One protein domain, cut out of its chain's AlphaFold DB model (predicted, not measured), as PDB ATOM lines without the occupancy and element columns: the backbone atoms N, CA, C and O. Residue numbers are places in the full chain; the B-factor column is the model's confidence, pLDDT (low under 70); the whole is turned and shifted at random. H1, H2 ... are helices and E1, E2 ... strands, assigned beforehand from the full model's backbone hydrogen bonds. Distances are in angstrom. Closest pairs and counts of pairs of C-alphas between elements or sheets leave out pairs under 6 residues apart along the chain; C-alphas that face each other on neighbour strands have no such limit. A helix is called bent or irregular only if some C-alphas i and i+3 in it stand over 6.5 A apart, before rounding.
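What this domain is: This is residues 60 to 192 of the 193 residues of the protein "Hypothetical protein" of Eucampia antarctica (UniProt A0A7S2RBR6). A ribbon of two strands, E1 and E2, packs beside residues 132 to 142 of the kinked helix H4, which runs through the middle of the domain, while H1, H2 and H3 pack on H4 at crossed angles. H5 lies by the ribbon past the last residue of H4, and H6, between the two strands in the chain, packs on H1. The printed part has 133 residues, mostly helix, in the order H1 H2 H3 H4 H5 E1 H6 E2, with E1 and E2 antiparallel. It is compact, with a radius of gyration of the C-alphas of 14.5 A, and spans 44 by 33 by 24 A.

Where its parts are: E1 is residues 165 to 170, 14.3 A long, and E2 is 187 to 191. H4, residues 124 to 142, is 23.6 A long and ends at C-alpha 142 (52.229, 50.480, 102.745). H3 is 98 to 112, 21.2 A; H2 is 83 to 94, 16.4 A; H1 is 64 to 73, beginning at C-alpha 64 (49.671, 43.459, 98.333). H5 is 154 to 161 and H6 177 to 183.

How they stand to each other: N 167 and O 189 of E1 and E2 are 2.8 A apart, within hydrogen-bond range. The closest C-alphas of H4 and E1, Gln 135 and Ile 169, are 5.7 A apart; those of H5 and E2, Tyr 159 and Phe 190, 7.1 A. H4 is irregular, C-alphas 129 and 132 being 8.0 A apart, with a kink of 66 degrees near residue 132. The hub H3 touches H4, closest C-alphas Ala 106 and Gly 130 at 4.9 A. H2 and H3 form a helical hairpin, closest C-alphas Ala 92 and Ser 100 at 5.0 A. H1 touches H6, closest C-alphas Leu 64 and Ala 183 at 4.9 A. Every O i to N i+4 pair is within hydrogen-bond range in H1, H2, H3, H5 and H6; in H4, 13 of 15.

The domain as a whole: The C-alphas farthest apart, Gly 118 and Ala 162, are 45.8 A apart. The printed part has no cut; the links H3 to H4 and H4 to H5 are long. pLDDT is under 70 at residues 75 to 80 and 146 to 151.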
ATOM      1  N   ALA A  60      55.115  43.401 107.377       95.00
ATOM      2  CA  ALA A  60      54.492  42.540 106.397       95.00
ATOM      3  C   ALA A  60      53.421  43.312 105.608       95.00
ATOM      4  O   ALA A  60      52.688  44.143 106.145       95.00
ATOM      5  N   LEU A  61      53.325  43.012 104.317       95.38
ATOM      6  CA  LEU A  61      52.449  43.661 103.344       95.38
ATOM      7  C   LEU A  61      51.436  42.656 102.790       95.38
ATOM      8  O   LEU A  61      51.261  42.542 101.578       95.38
ATOM      9  N   ASN A  62      50.801  41.889 103.679       92.38
ATOM     10  CA  ASN A  62      49.791  40.901 103.290       92.38
ATOM     11  C   ASN A  62      48.703  41.558 102.422       92.38
ATOM     12  O   ASN A  62      48.357  42.724 102.628       92.38
ATOM     13  N   GLY A  63      48.174  40.831 101.437       92.19
ATOM     14  CA  GLY A  63      47.204  41.367 100.478       92.19
ATOM     15  C   GLY A  63      47.760  42.310  99.400       92.19
ATOM     16  O   GLY A  63      46.991  42.723  98.533       92.19
ATOM     17  N   LEU A  64      49.064  42.628  99.383       95.25
ATOM     18  CA  LEU A  64      49.671  43.459  98.333       95.25
ATOM     19  C   LEU A  64      49.424  42.877  96.931       95.25
ATOM     20  O   LEU A  64      49.023  43.612  96.031       95.25
ATOM     21  N   SER A  65      49.622  41.572  96.737       95.94
ATOM     22  CA  SER A  65      49.381  40.913  95.447       95.94
ATOM     23  C   SER A  65      47.932  41.066  94.991       95.94
ATOM     24  O   SER A  65      47.684  41.444  93.846       95.94
ATOM     25  N   THR A  66      46.982  40.858  95.904       92.88
ATOM     26  CA  THR A  66      45.546  41.033  95.657       92.88
ATOM     27  C   THR A  66      45.215  42.476  95.284       92.88
ATOM     28  O   THR A  66      44.501  42.716  94.315       92.88
ATOM     29  N   TRP A  67      45.771  43.456  95.999       92.31
ATOM     30  CA  TRP A  67      45.574  44.871  95.683       92.31
ATOM     31  C   TRP A  67      46.121  45.246  94.301       92.31
ATOM     32  O   TRP A  67      45.447  45.943  93.532       92.31
ATOM     33  N   VAL A  68      47.316  44.756  93.952       94.00
ATOM     34  CA  VAL A  68      47.897  44.968  92.619       94.00
ATOM     35  C   VAL A  68      47.040  44.293  91.548       94.00
ATOM     36  O   VAL A  68      46.774  44.913  90.520       94.00
ATOM     37  N   GLN A  69      46.565  43.068  91.782       92.81
ATOM     38  CA  GLN A  69      45.680  42.358  90.859       92.81
ATOM     39  C   GLN A  69      44.385  43.142  90.605       92.81
ATOM     40  O   GLN A  69      44.053  43.422  89.454       92.81
ATOM     41  N   SER A  70      43.697  43.575  91.659       90.06
ATOM     42  CA  SER A  70      42.480  44.385  91.532       90.06
ATOM     43  C   SER A  70      42.752  45.708  90.802       90.06
ATOM     44  O   SER A  70      41.956  46.145  89.972       90.06
ATOM     45  N   SER A  71      43.915  46.326  91.029       90.19
ATOM     46  CA  SER A  71      44.344  47.529  90.299       90.19
ATOM     47  C   SER A  71      44.663  47.265  88.816       90.19
ATOM     48  O   SER A  71      44.534  48.165  87.983       90.19
ATOM     49  N   LEU A  72      45.098  46.052  88.461       89.69
ATOM     50  CA  LEU A  72      45.335  45.645  87.074       89.69
ATOM     51  C   LEU A  72      44.019  45.475  86.307       89.69
ATOM     52  O   LEU A  72      43.956  45.897  85.150       89.69
ATOM     53  N   GLU A  73      43.001  44.902  86.951       85.81
ATOM     54  CA  GLU A  73      41.684  44.599  86.373       85.81
ATOM     55  C   GLU A  73      40.783  45.843  86.245       85.81
ATOM     56  O   GLU A  73      40.052  45.985  85.261       85.81
ATOM     57  N   ASN A  74      40.870  46.783  87.190       78.25
ATOM     58  CA  ASN A  74      40.061  48.001  87.190       78.25
ATOM     59  C   ASN A  74      40.637  49.064  86.239       78.25
ATOM     60  O   ASN A  74      41.642  49.710  86.540       78.25
ATOM     61  N   ASN A  75      39.984  49.276  85.092       60.00
ATOM     62  CA  ASN A  75      40.395  50.283  84.103       60.00
ATOM     63  C   ASN A  75      39.756  51.674  84.297       60.00
ATOM     64  O   ASN A  75      40.228  52.619  83.670       60.00
ATOM     65  N   GLU A  76      38.721  51.834  85.136       54.50
ATOM     66  CA  GLU A  76      37.882  53.052  85.097       54.50
ATOM     67  C   GLU A  76      37.613  53.754  86.446       54.50
ATOM     68  O   GLU A  76      37.363  54.958  86.437       54.50
ATOM     69  N   ASP A  77      37.759  53.097  87.606       51.62
ATOM     70  CA  ASP A  77      37.531  53.762  88.902       51.62
ATOM     71  C   ASP A  77      38.821  54.349  89.500       51.62
ATOM     72  O   ASP A  77      39.735  53.664  89.976       51.62
ATOM     73  N   ALA A  78      38.900  55.680  89.457       50.47
ATOM     74  CA  ALA A  78      40.084  56.460  89.804       50.47
ATOM     75  C   ALA A  78      40.461  56.433  91.299       50.47
ATOM     76  O   ALA A  78      41.612  56.751  91.605       50.47
ATOM     77  N   SER A  79      39.551  56.064  92.215       52.88
ATOM     78  CA  SER A  79      39.796  56.190  93.664       52.88
ATOM     79  C   SER A  79      40.531  55.013  94.304       52.88
ATOM     80  O   SER A  79      41.127  55.208  95.357       52.88
ATOM     81  N   SER A  80      40.519  53.825  93.691       62.31
ATOM     82  CA  SER A  80      41.088  52.598  94.291       62.31
ATOM     83  C   SER A  80      42.243  51.997  93.485       62.31
ATOM     84  O   SER A  80      42.752  50.930  93.812       62.31
ATOM     85  N   SER A  81      42.659  52.670  92.410       74.81
ATOM     86  CA  SER A  81      43.679  52.195  91.474       74.81
ATOM     87  C   SER A  81      45.025  52.889  91.706       74.81
ATOM     88  O   SER A  81      45.100  54.122  91.720       74.81
ATOM     89  N   SER A  82      46.088  52.086  91.828       88.25
ATOM     90  CA  SER A  82      47.474  52.542  92.020       88.25
ATOM     91  C   SER A  82      47.910  53.598  90.997       88.25
ATOM     92  O   SER A  82      47.780  53.402  89.784       88.25
ATOM     93  N   ASN A  83      48.492  54.697  91.478       90.62
ATOM     94  CA  ASN A  83      49.098  55.722  90.625       90.62
ATOM     95  C   ASN A  83      50.350  55.195  89.921       90.62
ATOM     96  O   ASN A  83      50.537  55.454  88.731       90.62
ATOM     97  N   VAL A  84      51.158  54.401  90.631       92.69
ATOM     98  CA  VAL A  84      52.348  53.743  90.076       92.69
ATOM     99  C   VAL A  84      51.958  52.854  88.893       92.69
ATOM    100  O   VAL A  84      52.567  52.922  87.825       92.69
ATOM    101  N   LEU A  85      50.899  52.054  89.039       91.44
ATOM    102  CA  LEU A  85      50.448  51.158  87.979       91.44
ATOM    103  C   LEU A  85      49.864  51.908  86.773       91.44
ATOM    104  O   LEU A  85      50.115  51.515  85.633       91.44
ATOM    105  N   LYS A  86      49.108  52.992  87.003       90.31
ATOM    106  CA  LYS A  86      48.589  53.863  85.932       90.31
ATOM    107  C   LYS A  86      49.723  54.439  85.087       90.31
ATOM    108  O   LYS A  86      49.655  54.400  83.859       90.31
ATOM    109  N   GLU A  87      50.771  54.938  85.737       88.75
ATOM    110  CA  GLU A  87      51.953  55.467  85.057       88.75
ATOM    111  C   GLU A  87      52.659  54.376  84.237       88.75
ATOM    112  O   GLU A  87      52.973  54.587  83.065       88.75
ATOM    113  N   MET A  88      52.836  53.179  84.805       88.75
ATOM    114  CA  MET A  88      53.446  52.045  84.101       88.75
ATOM    115  C   MET A  88      52.645  51.606  82.872       88.75
ATOM    116  O   MET A  88      53.236  51.403  81.811       88.75
ATOM    117  N   LYS A  89      51.314  51.491  82.988       88.88
ATOM    118  CA  LYS A  89      50.425  51.168  81.857       88.88
ATOM    119  C   LYS A  89      50.554  52.222  80.750       88.88
ATOM    120  O   LYS A  89      50.822  51.873  79.604       88.88
ATOM    121  N   SER A  90      50.472  53.504  81.112       86.38
ATOM    122  CA  SER A  90      50.629  54.620  80.170       86.38
ATOM    123  C   SER A  90      51.982  54.591  79.450       86.38
ATOM    124  O   SER A  90      52.046  54.768  78.232       86.38
ATOM    125  N   ASN A  91      53.073  54.315  80.170       85.19
ATOM    126  CA  ASN A  91      54.408  54.234  79.580       85.19
ATOM    127  C   ASN A  91      54.556  53.039  78.628       85.19
ATOM    128  O   ASN A  91      55.170  53.181  77.567       85.19
ATOM    129  N   ALA A  92      53.975  51.886  78.968       85.50
ATOM    130  CA  ALA A  92      53.995  50.699  78.117       85.50
ATOM    131  C   ALA A  92      53.212  50.901  76.805       85.50
ATOM    132  O   ALA A  92      53.645  50.422  75.758       85.50
ATOM    133  N   GLU A  93      52.093  51.630  76.850       84.19
ATOM    134  CA  GLU A  93      51.253  51.910  75.679       84.19
ATOM    135  C   GLU A  93      51.828  53.019  74.786       84.19
ATOM    136  O   GLU A  93      51.866  52.872  73.564       84.19
ATOM    137  N   ASN A  94      52.307  54.119  75.378       81.62
ATOM    138  CA  ASN A  94      52.681  55.321  74.628       81.62
ATOM    139  C   ASN A  94      54.118  55.303  74.094       81.62
ATOM    140  O   ASN A  94      54.376  55.829  73.011       81.62
ATOM    141  N   ASN A  95      55.066  54.716  74.832       72.88
ATOM    142  CA  ASN A  95      56.489  54.811  74.481       72.88
ATOM    143  C   ASN A  95      56.989  53.628  73.644       72.88
ATOM    144  O   ASN A  95      58.135  53.649  73.193       72.88
ATOM    145  N   ASN A  96      56.152  52.600  73.443       70.25
ATOM    146  CA  ASN A  96      56.516  51.327  72.809       70.25
ATOM    147  C   ASN A  96      57.841  50.752  73.355       70.25
ATOM    148  O   ASN A  96      58.596  50.100  72.632       70.25
ATOM    149  N   ASP A  97      58.146  51.050  74.623       81.00
ATOM    150  CA  ASP A  97      59.379  50.659  75.290       81.00
ATOM    151  C   ASP A  97      59.295  49.166  75.644       81.00
ATOM    152  O   ASP A  97      58.480  48.777  76.492       81.00
ATOM    153  N   PRO A  98      60.129  48.304  75.028       79.75
ATOM    154  CA  PRO A  98      60.122  46.876  75.314       79.75
ATOM    155  C   PRO A  98      60.371  46.578  76.794       79.75
ATOM    156  O   PRO A  98      59.864  45.584  77.309       79.75
ATOM    157  N   ASN A  99      61.121  47.439  77.490       87.75
ATOM    158  CA  ASN A  99      61.426  47.259  78.901       87.75
ATOM    159  C   ASN A  99      60.182  47.472  79.777       87.75
ATOM    160  O   ASN A  99      59.882  46.637  80.626       87.75
ATOM    161  N   SER A 100      59.398  48.519  79.508       87.88
ATOM    162  CA  SER A 100      58.125  48.785  80.191       87.88
ATOM    163  C   SER A 100      57.143  47.608  80.081       87.88
ATOM    164  O   SER A 100      56.492  47.247  81.063       87.88
ATOM    165  N   LYS A 101      57.091  46.936  78.922       90.31
ATOM    166  CA  LYS A 101      56.271  45.727  78.743       90.31
ATOM    167  C   LYS A 101      56.775  44.545  79.577       90.31
ATOM    168  O   LYS A 101      55.973  43.875  80.224       90.31
ATOM    169  N   VAL A 102      58.088  44.305  79.595       93.69
ATOM    170  CA  VAL A 102      58.707  43.232  80.396       93.69
ATOM    171  C   VAL A 102      58.451  43.434  81.891       93.69
ATOM    172  O   VAL A 102      58.143  42.468  82.593       93.69
ATOM    173  N   VAL A 103      58.539  44.679  82.366       95.06
ATOM    174  CA  VAL A 103      58.239  45.053  83.754       95.06
ATOM    175  C   VAL A 103      56.765  44.802  84.076       95.06
ATOM    176  O   VAL A 103      56.472  44.163  85.084       95.06
ATOM    177  N   LEU A 104      55.839  45.233  83.208       93.69
ATOM    178  CA  LEU A 104      54.400  45.034  83.409       93.69
ATOM    179  C   LEU A 104      54.021  43.544  83.438       93.69
ATOM    180  O   LEU A 104      53.269  43.107  84.310       93.69
ATOM    181  N   GLU A 105      54.582  42.739  82.531       95.19
ATOM    182  CA  GLU A 105      54.411  41.282  82.541       95.19
ATOM    183  C   GLU A 105      54.985  40.655  83.820       95.19
ATOM    184  O   GLU A 105      54.398  39.721  84.366       95.19
ATOM    185  N   ALA A 106      56.115  41.164  84.318       97.00
ATOM    186  CA  ALA A 106      56.735  40.671  85.541       97.00
ATOM    187  C   ALA A 106      55.883  40.954  86.783       97.00
ATOM    188  O   ALA A 106      55.595  40.020  87.530       97.00
ATOM    189  N   ILE A 107      55.424  42.191  86.991       96.81
ATOM    190  CA  ILE A 107      54.571  42.527  88.144       96.81
ATOM    191  C   ILE A 107      53.203  41.842  88.067       96.81
ATOM    192  O   ILE A 107      52.682  41.416  89.092       96.81
ATOM    193  N   THR A 108      52.658  41.658  86.859       96.25
ATOM    194  CA  THR A 108      51.415  40.899  86.656       96.25
ATOM    195  C   THR A 108      51.608  39.448  87.076       96.25
ATOM    196  O   THR A 108      50.776  38.895  87.793       96.25
ATOM    197  N   ALA A 109      52.726  38.833  86.683       97.75
ATOM    198  CA  ALA A 109      53.043  37.474  87.090       97.75
ATOM    199  C   ALA A 109      53.227  37.357  88.611       97.75
ATOM    200  O   ALA A 109      52.687  36.434  89.211       97.75
ATOM    201  N   ILE A 110      53.928  38.307  89.246       97.88
ATOM    202  CA  ILE A 110      54.105  38.325  90.707       97.88
ATOM    203  C   ILE A 110      52.748  38.437  91.420       97.88
ATOM    204  O   ILE A 110      52.475  37.632  92.305       97.88
ATOM    205  N   ALA A 111      51.889  39.376  91.009       96.62
ATOM    206  CA  ALA A 111      50.587  39.609  91.638       96.62
ATOM    207  C   ALA A 111      49.615  38.431  91.470       96.62
ATOM    208  O   ALA A 111      48.914  38.065  92.404       96.62
ATOM    209  N   THR A 112      49.566  37.833  90.278       96.19
ATOM    210  CA  THR A 112      48.573  36.791  89.953       96.19
ATOM    211  C   THR A 112      49.031  35.379  90.299       96.19
ATOM    212  O   THR A 112      48.228  34.447  90.294       96.19
ATOM    213  N   GLY A 113      50.330  35.168  90.525       95.62
ATOM    214  CA  GLY A 113      50.892  33.823  90.623       95.62
ATOM    215  C   GLY A 113      50.937  33.069  89.282       95.62
ATOM    216  O   GLY A 113      51.303  31.893  89.257       95.62
ATOM    217  N   ILE A 114      50.614  33.726  88.159       96.31
ATOM    218  CA  ILE A 114      50.596  33.123  86.820       96.31
ATOM    219  C   ILE A 114      51.918  33.434  86.090       96.31
ATOM    220  O   ILE A 114      52.280  34.600  85.947       96.31
ATOM    221  N   PRO A 115      52.660  32.428  85.585       96.44
ATOM    222  CA  PRO A 115      53.898  32.660  84.840       96.44
ATOM    223  C   PRO A 115      53.715  33.537  83.590       96.44
ATOM    224  O   PRO A 115      52.700  33.459  82.898       96.44
ATOM    225  N   ARG A 116      54.750  34.321  83.251       94.19
ATOM    226  CA  ARG A 116      54.801  35.114  82.007       94.19
ATOM    227  C   ARG A 116      54.674  34.221  80.760       94.19
ATOM    228  O   ARG A 116      55.112  33.066  80.803       94.19
ATOM    229  N   PRO A 117      54.183  34.743  79.619       90.69
ATOM    230  CA  PRO A 117      54.166  33.998  78.361       90.69
ATOM    231  C   PRO A 117      55.527  33.360  78.043       90.69
ATOM    232  O   PRO A 117      56.584  33.970  78.219       90.69
ATOM    233  N   GLY A 118      55.510  32.096  77.617       90.75
ATOM    234  CA  GLY A 118      56.725  31.328  77.324       90.75
ATOM    235  C   GLY A 118      57.485  30.788  78.545       90.75
ATOM    236  O   GLY A 118      58.510  30.136  78.359       90.75
ATOM    237  N   HIS A 119      56.999  31.008  79.771       90.69
ATOM    238  CA  HIS A 119      57.598  30.491  81.005       90.69
ATOM    239  C   HIS A 119      56.656  29.497  81.702       90.69
ATOM    240  O   HIS A 119      55.438  29.634  81.637       90.69
ATOM    241  N   SER A 120      57.213  28.497  82.391       91.94
ATOM    242  CA  SER A 120      56.438  27.483  83.131       91.94
ATOM    243  C   SER A 120      56.293  27.782  84.625       91.94
ATOM    244  O   SER A 120      55.491  27.140  85.297       91.94
ATOM    245  N   VAL A 121      57.086  28.716  85.158       92.12
ATOM    246  CA  VAL A 121      57.140  29.075  86.584       92.12
ATOM    247  C   VAL A 121      57.454  30.564  86.758       92.12
ATOM    248  O   VAL A 121      58.072  31.179  85.884       92.12
ATOM    249  N   ILE A 122      57.089  31.133  87.910       94.50
ATOM    250  CA  ILE A 122      57.568  32.452  88.347       94.50
ATOM    251  C   ILE A 122      58.957  32.266  88.955       94.50
ATOM    252  O   ILE A 122      59.112  31.915  90.122       94.50
ATOM    253  N   GLY A 123      59.980  32.424  88.120       92.81
ATOM    254  CA  GLY A 123      61.372  32.276  88.536       92.81
ATOM    255  C   GLY A 123      61.990  33.576  89.048       92.81
ATOM    256  O   GLY A 123      61.425  34.659  88.915       92.81
ATOM    257  N   VAL A 124      63.229  33.473  89.534       94.06
ATOM    258  CA  VAL A 124      64.060  34.613  89.975       94.06
ATOM    259  C   VAL A 124      64.144  35.718  88.915       94.06
ATOM    260  O   VAL A 124      64.159  36.896  89.258       94.06
ATOM    261  N   GLY A 125      64.159  35.350  87.628       95.62
ATOM    262  CA  GLY A 125      64.140  36.311  86.523       95.62
ATOM    263  C   GLY A 125      62.920  37.234  86.561       95.62
ATOM    264  O   GLY A 125      63.078  38.435  86.396       95.62
ATOM    265  N   THR A 126      61.733  36.707  86.870       97.19
ATOM    266  CA  THR A 126      60.504  37.506  86.984       97.19
ATOM    267  C   THR A 126      60.606  38.518  88.126       97.19
ATOM    268  O   THR A 126      60.381  39.702  87.907       97.19
ATOM    269  N   TYR A 127      61.023  38.084  89.320       97.00
ATOM    270  CA  TYR A 127      61.205  38.988  90.462       97.00
ATOM    271  C   TYR A 127      62.283  40.044  90.211       97.00
ATOM    272  O   TYR A 127      62.125  41.196  90.592       97.00
ATOM    273  N   ARG A 128      63.379  39.677  89.538       97.25
ATOM    274  CA  ARG A 128      64.429  40.628  89.161       97.25
ATOM    275  C   ARG A 128      63.904  41.682  88.189       97.25
ATOM    276  O   ARG A 128      64.160  42.860  88.398       97.25
ATOM    277  N   ASP A 129      63.205  41.255  87.141       97.00
ATOM    278  CA  ASP A 129      62.714  42.152  86.094       97.00
ATOM    279  C   ASP A 129      61.607  43.090  86.625       97.00
ATOM    280  O   ASP A 129      61.495  44.223  86.172       97.00
ATOM    281  N   GLY A 130      60.813  42.647  87.609       96.88
ATOM    282  CA  GLY A 130      59.757  43.445  88.244       96.88
ATOM    283  C   GLY A 130      60.181  44.222  89.497       96.88
ATOM    284  O   GLY A 130      59.349  44.930  90.054       96.88
ATOM    285  N   LYS A 131      61.433  44.095  89.958       97.75
ATOM    286  CA  LYS A 131      61.882  44.541  91.290       97.75
ATOM    287  C   LYS A 131      61.493  45.984  91.620       97.75
ATOM    288  O   LYS A 131      60.794  46.217  92.602       97.75
ATOM    289  N   ASP A 132      61.951  46.940  90.814       97.12
ATOM    290  CA  ASP A 132      61.803  48.365  91.130       97.12
ATOM    291  C   ASP A 132      60.327  48.787  91.080       97.12
ATOM    292  O   ASP A 132      59.844  49.526  91.938       97.12
ATOM    293  N   ALA A 133      59.583  48.235  90.118       97.00
ATOM    294  CA  ALA A 133      58.149  48.448  89.993       97.00
ATOM    295  C   ALA A 133      57.372  47.865  91.180       97.00
ATOM    296  O   ALA A 133      56.505  48.529  91.745       97.00
ATOM    297  N   TRP A 134      57.716  46.645  91.600       98.06
ATOM    298  CA  TRP A 134      57.098  45.994  92.749       98.06
ATOM    299  C   TRP A 134      57.391  46.742  94.050       98.06
ATOM    300  O   TRP A 134      56.500  46.909  94.876       98.06
ATOM    301  N   GLN A 135      58.611  47.259  94.222       98.38
ATOM    302  CA  GLN A 135      58.965  48.100  95.369       98.38
ATOM    303  C   GLN A 135      58.185  49.423  95.376       98.38
ATOM    304  O   GLN A 135      57.744  49.859  96.439       98.38
ATOM    305  N   ALA A 136      57.968  50.050  94.218       97.75
ATOM    306  CA  ALA A 136      57.146  51.255  94.124       97.75
ATOM    307  C   ALA A 136      55.678  50.977  94.505       97.75
ATOM    308  O   ALA A 136      55.111  51.707  95.319       97.75
ATOM    309  N   LEU A 137      55.100  49.881  93.999       97.38
ATOM    310  CA  LEU A 137      53.748  49.430  94.354       97.38
ATOM    311  C   LEU A 137      53.628  49.101  95.846       97.38
ATOM    312  O   LEU A 137      52.703  49.558  96.509       97.38
ATOM    313  N   ALA A 138      54.591  48.365  96.397       97.56
ATOM    314  CA  ALA A 138      54.642  48.028  97.815       97.56
ATOM    315  C   ALA A 138      54.729  49.273  98.711       97.56
ATOM    316  O   ALA A 138      54.105  49.313  99.770       97.56
ATOM    317  N   LYS A 139      55.472  50.305  98.289       97.31
ATOM    318  CA  LYS A 139      55.558  51.580  99.011       97.31
ATOM    319  C   LYS A 139      54.238  52.347  98.982       97.31
ATOM    320  O   LYS A 139      53.839  52.884 100.016       97.31
ATOM    321  N   GLU A 140      53.566  52.393  97.833       95.25
ATOM    322  CA  GLU A 140      52.224  52.977  97.717       95.25
ATOM    323  C   GLU A 140      51.237  52.232  98.627       95.25
ATOM    324  O   GLU A 140      50.593  52.860  99.463       95.25
ATOM    325  N   TYR A 141      51.217  50.898  98.561       94.56
ATOM    326  CA  TYR A 141      50.365  50.045  99.391       94.56
ATOM    327  C   TYR A 141      50.605  50.243 100.893       94.56
ATOM    328  O   TYR A 141      49.668  50.500 101.640       94.56
ATOM    329  N   ALA A 142      51.865  50.229 101.345       95.12
ATOM    330  CA  ALA A 142      52.229  50.480 102.745       95.12
ATOM    331  C   ALA A 142      51.829  51.885 103.240       95.12
ATOM    332  O   ALA A 142      51.766  52.126 104.447       95.12
ATOM    333  N   SER A 143      51.566  52.811 102.314       93.00
ATOM    334  CA  SER A 143      51.121  54.175 102.600       93.00
ATOM    335  C   SER A 143      49.593  54.321 102.604       93.00
ATOM    336  O   SER A 143      49.095  55.371 103.016       93.00
ATOM    337  N   LEU A 144      48.828  53.297 102.215       88.38
ATOM    338  CA  LEU A 144      47.364  53.345 102.232       88.38
ATOM    339  C   LEU A 144      46.825  53.342 103.669       88.38
ATOM    340  O   LEU A 144      47.355  52.616 104.511       88.38
ATOM    341  N   PRO A 145      45.795  54.141 103.991       76.12
ATOM    342  CA  PRO A 145      45.113  54.042 105.275       76.12
ATOM    343  C   PRO A 145      44.358  52.710 105.376       76.12
ATOM    344  O   PRO A 145      43.800  52.222 104.399       76.12
ATOM    345  N   THR A 146      44.304  52.147 106.577       66.81
ATOM    346  CA  THR A 146      43.610  50.885 106.894       66.81
ATOM    347  C   THR A 146      42.098  51.009 107.045       66.81
ATOM    348  O   THR A 146      41.420  50.043 107.366       66.81
ATOM    349  N   THR A 147      41.526  52.191 106.817       58.62
ATOM    350  CA  THR A 147      40.071  52.405 106.917       58.62
ATOM    351  C   THR A 147      39.271  51.665 105.844       58.62
ATOM    352  O   THR A 147      38.046  51.726 105.850       58.62
ATOM    353  N   ASP A 148      39.952  51.031 104.893       58.78
ATOM    354  CA  ASP A 148      39.363  50.204 103.853       58.78
ATOM    355  C   ASP A 148      39.555  48.735 104.257       58.78
ATOM    356  O   ASP A 148      40.688  48.253 104.321       58.78
ATOM    357  N   GLU A 149      38.450  48.034 104.538       60.50
ATOM    358  CA  GLU A 149      38.415  46.616 104.950       60.50
ATOM    359  C   GLU A 149      39.145  45.682 103.964       60.50
ATOM    360  O   GLU A 149      39.397  44.514 104.264       60.50
ATOM    361  N   TYR A 150      39.478  46.188 102.776       58.16
ATOM    362  CA  TYR A 150      40.170  45.463 101.728       58.16
ATOM    363  C   TYR A 150      41.700  45.410 101.889       58.16
ATOM    364  O   TYR A 150      42.335  44.514 101.327       58.16
ATOM    365  N   TYR A 151      42.321  46.334 102.632       66.56
ATOM    366  CA  TYR A 151      43.783  46.396 102.757       66.56
ATOM    367  C   TYR A 151      44.264  45.796 104.073       66.56
ATOM    368  O   TYR A 151      43.824  46.168 105.153       66.56
ATOM    369  N   ASN A 152      45.242  44.896 103.995       76.00
ATOM    370  CA  ASN A 152      45.830  44.245 105.163       76.00
ATOM    371  C   ASN A 152      47.216  44.841 105.474       76.00
ATOM    372  O   ASN A 152      48.237  44.151 105.471       76.00
ATOM    373  N   THR A 153      47.254  46.155 105.718       84.12
ATOM    374  CA  THR A 153      48.476  46.941 105.997       84.12
ATOM    375  C   THR A 153      48.693  47.187 107.495       84.12
ATOM    376  O   THR A 153      49.333  48.161 107.888       84.12
ATOM    377  N   LYS A 154      48.190  46.294 108.355       87.62
ATOM    378  CA  LYS A 154      48.077  46.502 109.812       87.62
ATOM    379  C   LYS A 154      49.382  46.899 110.491       87.62
ATOM    380  O   LYS A 154      49.412  47.872 111.237       87.62
ATOM    381  N   GLU A 155      50.469  46.176 110.212       92.25
ATOM    382  CA  GLU A 155      51.788  46.488 110.781       92.25
ATOM    383  C   GLU A 155      52.289  47.853 110.298       92.25
ATOM    384  O   GLU A 155      52.753  48.662 111.099       92.25
ATOM    385  N   ALA A 156      52.131  48.156 109.005       94.38
ATOM    386  CA  ALA A 156      52.501  49.451 108.445       94.38
ATOM    387  C   ALA A 156      51.669  50.596 109.046       94.38
ATOM    388  O   ALA A 156      52.194  51.684 109.277       94.38
ATOM    389  N   THR A 157      50.386  50.380 109.339       92.19
ATOM    390  CA  THR A 157      49.567  51.359 110.063       92.19
ATOM    391  C   THR A 157      50.031  51.538 111.493       92.19
ATOM    392  O   THR A 157      50.264  52.674 111.886       92.19
ATOM    393  N   LEU A 158      50.228  50.456 112.246       93.44
ATOM    394  CA  LEU A 158      50.746  50.533 113.609       93.44
ATOM    395  C   LEU A 158      52.046  51.348 113.660       93.44
ATOM    396  O   LEU A 158      52.159  52.272 114.464       93.44
ATOM    397  N   TYR A 159      53.000  51.052 112.775       96.44
ATOM    398  CA  TYR A 159      54.283  51.753 112.745       96.44
ATOM    399  C   TYR A 159      54.139  53.223 112.361       96.44
ATOM    400  O   TYR A 159      54.761  54.063 113.004       96.44
ATOM    401  N   ARG A 160      53.279  53.571 111.394       95.06
ATOM    402  CA  ARG A 160      52.993  54.979 111.066       95.06
ATOM    403  C   ARG A 160      52.313  55.721 112.210       95.06
ATOM    404  O   ARG A 160      52.673  56.861 112.485       95.06
ATOM    405  N   THR A 161      51.361  55.086 112.892       93.56
ATOM    406  CA  THR A 161      50.686  55.673 114.057       93.56
ATOM    407  C   THR A 161      51.669  55.922 115.200       93.56
ATOM    408  O   THR A 161      51.546  56.924 115.895       93.56
ATOM    409  N   ALA A 162      52.690  55.074 115.341       95.56
ATOM    410  CA  ALA A 162      53.799  55.264 116.275       95.56
ATOM    411  C   ALA A 162      54.857  56.286 115.797       95.56
ATOM    412  O   ALA A 162      55.915  56.404 116.408       95.56
ATOM    413  N   GLY A 163      54.607  57.017 114.703       96.19
ATOM    414  CA  GLY A 163      55.522  58.027 114.162       96.19
ATOM    415  C   GLY A 163      56.626  57.482 113.253       96.19
ATOM    416  O   GLY A 163      57.546  58.217 112.905       96.19
ATOM    417  N   GLY A 164      56.553  56.210 112.858       97.50
ATOM    418  CA  GLY A 164      57.502  55.593 111.941       97.50
ATOM    419  C   GLY A 164      57.330  56.071 110.498       97.50
ATOM    420  O   GLY A 164      56.219  56.168 109.974       97.50
ATOM    421  N   GLU A 165      58.450  56.281 109.814       97.50
ATOM    422  CA  GLU A 165      58.500  56.667 108.403       97.50
ATOM    423  C   GLU A 165      58.990  55.502 107.538       97.50
ATOM    424  O   GLU A 165      59.903  54.772 107.927       97.50
ATOM    425  N   ILE A 166      58.418  55.318 106.341       97.88
ATOM    426  CA  ILE A 166      58.887  54.281 105.408       97.88
ATOM    427  C   ILE A 166      60.275  54.671 104.885       97.88
ATOM    428  O   ILE A 166      60.403  55.562 104.042       97.88
ATOM    429  N   LEU A 167      61.302  53.949 105.327       97.62
ATOM    430  CA  LEU A 167      62.686  54.117 104.895       97.62
ATOM    431  C   LEU A 167      62.934  53.459 103.532       97.62
ATOM    432  O   LEU A 167      63.504  54.073 102.632       97.62
ATOM    433  N   ASN A 168      62.526  52.197 103.377       97.81
ATOM    434  CA  ASN A 168      62.750  51.415 102.159       97.81
ATOM    435  C   ASN A 168      61.740  50.260 102.038       97.81
ATOM    436  O   ASN A 168      61.108  49.883 103.019       97.81
ATOM    437  N   ILE A 169      61.635  49.657 100.853       98.38
ATOM    438  CA  ILE A 169      60.995  48.351 100.670       98.38
ATOM    439  C   ILE A 169      62.077  47.285 100.518       98.38
ATOM    440  O   ILE A 169      62.910  47.358  99.618       98.38
ATOM    441  N   GLU A 170      62.043  46.268 101.368       98.00
ATOM    442  CA  GLU A 170      62.911  45.100 101.272       98.00
ATOM    443  C   GLU A 170      62.311  44.107 100.271       98.00
ATOM    444  O   GLU A 170      61.268  43.501 100.515       98.00
ATOM    445  N   HIS A 171      62.949  43.972  99.109       97.75
ATOM    446  CA  HIS A 171      62.505  43.068  98.050       97.75
ATOM    447  C   HIS A 171      62.954  41.630  98.337       97.75
ATOM    448  O   HIS A 171      64.146  41.396  98.535       97.75
ATOM    449  N   LEU A 172      62.018  40.671  98.289       96.69
ATOM    450  CA  LEU A 172      62.246  39.262  98.650       96.69
ATOM    451  C   LEU A 172      62.811  39.082 100.073       96.69
ATOM    452  O   LEU A 172      63.660  38.223 100.310       96.69
ATOM    453  N   ALA A 173      62.338  39.896 101.017       96.62
ATOM    454  CA  ALA A 173      62.693  39.807 102.431       96.62
ATOM    455  C   ALA A 173      62.195  38.508 103.081       96.62
ATOM    456  O   ALA A 173      62.877  37.946 103.937       96.62
ATOM    457  N   ASP A 174      61.038  38.010 102.637       95.75
ATOM    458  CA  ASP A 174      60.519  36.692 102.996       95.75
ATOM    459  C   ASP A 174      60.171  35.915 101.718       95.75
ATOM    460  O   ASP A 174      59.423  36.374 100.854       95.75
ATOM    461  N   THR A 175      60.781  34.739 101.580       95.88
ATOM    462  CA  THR A 175      60.676  33.863 100.402       95.88
ATOM    463  C   THR A 175      59.854  32.607 100.677       95.88
ATOM    464  O   THR A 175      59.833  31.685  99.860       95.88
ATOM    465  N   ASN A 176      59.155  32.553 101.816       95.44
ATOM    466  CA  ASN A 176      58.178  31.512 102.082       95.44
ATOM    467  C   ASN A 176      57.092  31.523 100.996       95.44
ATOM    468  O   ASN A 176      56.560  32.575 100.647       95.44
ATOM    469  N   GLU A 177      56.726  30.344 100.493       94.06
ATOM    470  CA  GLU A 177      55.746  30.199  99.412       94.06
ATOM    471  C   GLU A 177      54.412  30.903  99.706       94.06
ATOM    472  O   GLU A 177      53.831  31.516  98.813       94.06
ATOM    473  N   ALA A 178      53.928  30.845 100.951       94.00
ATOM    474  CA  ALA A 178      52.688  31.506 101.340       94.00
ATOM    475  C   ALA A 178      52.813  33.034 101.247       94.00
ATOM    476  O   ALA A 178      51.934  33.689 100.695       94.00
ATOM    477  N   TYR A 179      53.926  33.600 101.711       94.94
ATOM    478  CA  TYR A 179      54.127  35.047 101.702       94.94
ATOM    479  C   TYR A 179      54.508  35.595 100.317       94.94
ATOM    480  O   TYR A 179      54.136  36.712  99.954       94.94
ATOM    481  N   LEU A 180      55.173  34.788  99.482       96.31
ATOM    482  CA  LEU A 180      55.379  35.111  98.068       96.31
ATOM    483  C   LEU A 180      54.047  35.290  97.327       96.31
ATOM    484  O   LEU A 180      53.962  36.173  96.478       96.31
ATOM    485  N   LYS A 181      53.015  34.501  97.662       95.25
ATOM    486  CA  LYS A 181      51.665  34.660  97.093       95.25
ATOM    487  C   LYS A 181      51.002  35.953  97.563       95.25
ATOM    488  O   LYS A 181      50.426  36.659  96.748       95.25
ATOM    489  N   GLU A 182      51.139  36.291  98.842       94.69
ATOM    490  CA  GLU A 182      50.493  37.466  99.444       94.69
ATOM    491  C   GLU A 182      51.120  38.805  99.035       94.69
ATOM    492  O   GLU A 182      50.403  39.786  98.843       94.69
ATOM    493  N   ALA A 183      52.450  38.862  98.929       96.50
ATOM    494  CA  ALA A 183      53.170  40.131  98.811       96.50
ATOM    495  C   ALA A 183      54.375  40.105  97.861       96.50
ATOM    496  O   ALA A 183      55.183  41.040  97.851       96.50
ATOM    497  N   GLY A 184      54.578  39.024  97.104       96.94
ATOM    498  CA  GLY A 184      55.779  38.865  96.279       96.94
ATOM    499  C   GLY A 184      57.079  38.913  97.094       96.94
ATOM    500  O   GLY A 184      58.125  39.276  96.563       96.94
ATOM    501  N   GLY A 185      57.008  38.609  98.395       96.69
ATOM    502  CA  GLY A 185      58.136  38.673  99.326       96.69
ATOM    503  C   GLY A 185      58.573  40.081  99.734       96.69
ATOM    504  O   GLY A 185      59.619  40.226 100.364       96.69
ATOM    505  N   ALA A 186      57.819  41.123  99.379       98.12
ATOM    506  CA  ALA A 186      58.127  42.490  99.782       98.12
ATOM    507  C   ALA A 186      57.761  42.746 101.254       98.12
ATOM    508  O   ALA A 186      56.712  42.314 101.729       98.12
ATOM    509  N   MET A 187      58.604  43.491 101.966       98.12
ATOM    510  CA  MET A 187      58.306  44.029 103.299       98.12
ATOM    511  C   MET A 187      58.658  45.516 103.350       98.12
ATOM    512  O   MET A 187      59.618  45.945 102.711       98.12
ATOM    513  N   ALA A 188      57.910  46.312 104.112       98.25
ATOM    514  CA  ALA A 188      58.220  47.728 104.293       98.25
ATOM    515  C   ALA A 188      59.110  47.929 105.521       98.25
ATOM    516  O   ALA A 188      58.756  47.527 106.626       98.25
ATOM    517  N   ARG A 189      60.263  48.573 105.335       98.31
ATOM    518  CA  ARG A 189      61.133  48.995 106.430       98.31
ATOM    519  C   ARG A 189      60.726  50.380 106.906       98.31
ATOM    520  O   ARG A 189      60.729  51.326 106.119       98.31
ATOM    521  N   PHE A 190      60.477  50.488 108.200       98.50
ATOM    522  CA  PHE A 190      60.231  51.732 108.908       98.50
ATOM    523  C   PHE A 190      61.451  52.151 109.721       98.50
ATOM    524  O   PHE A 190      62.195  51.297 110.208       98.50
ATOM    525  N   ILE A 191      61.632  53.459 109.861       98.12
ATOM    526  CA  ILE A 191      62.588  54.105 110.762       98.12
ATOM    527  C   ILE A 191      61.824  55.000 111.739       98.12
ATOM    528  O   ILE A 191      60.808  55.588 111.371       98.12
ATOM    529  N   PHE A 192      62.305  55.072 112.975       97.12
ATOM    530  CA  PHE A 192      61.760  55.905 114.052       97.12
ATOM    531  C   PHE A 192      62.857  56.847 114.520       97.12
ATOM    532  O   PHE A 192      64.003  56.409 114.515       97.12
TER     533      PHE A 192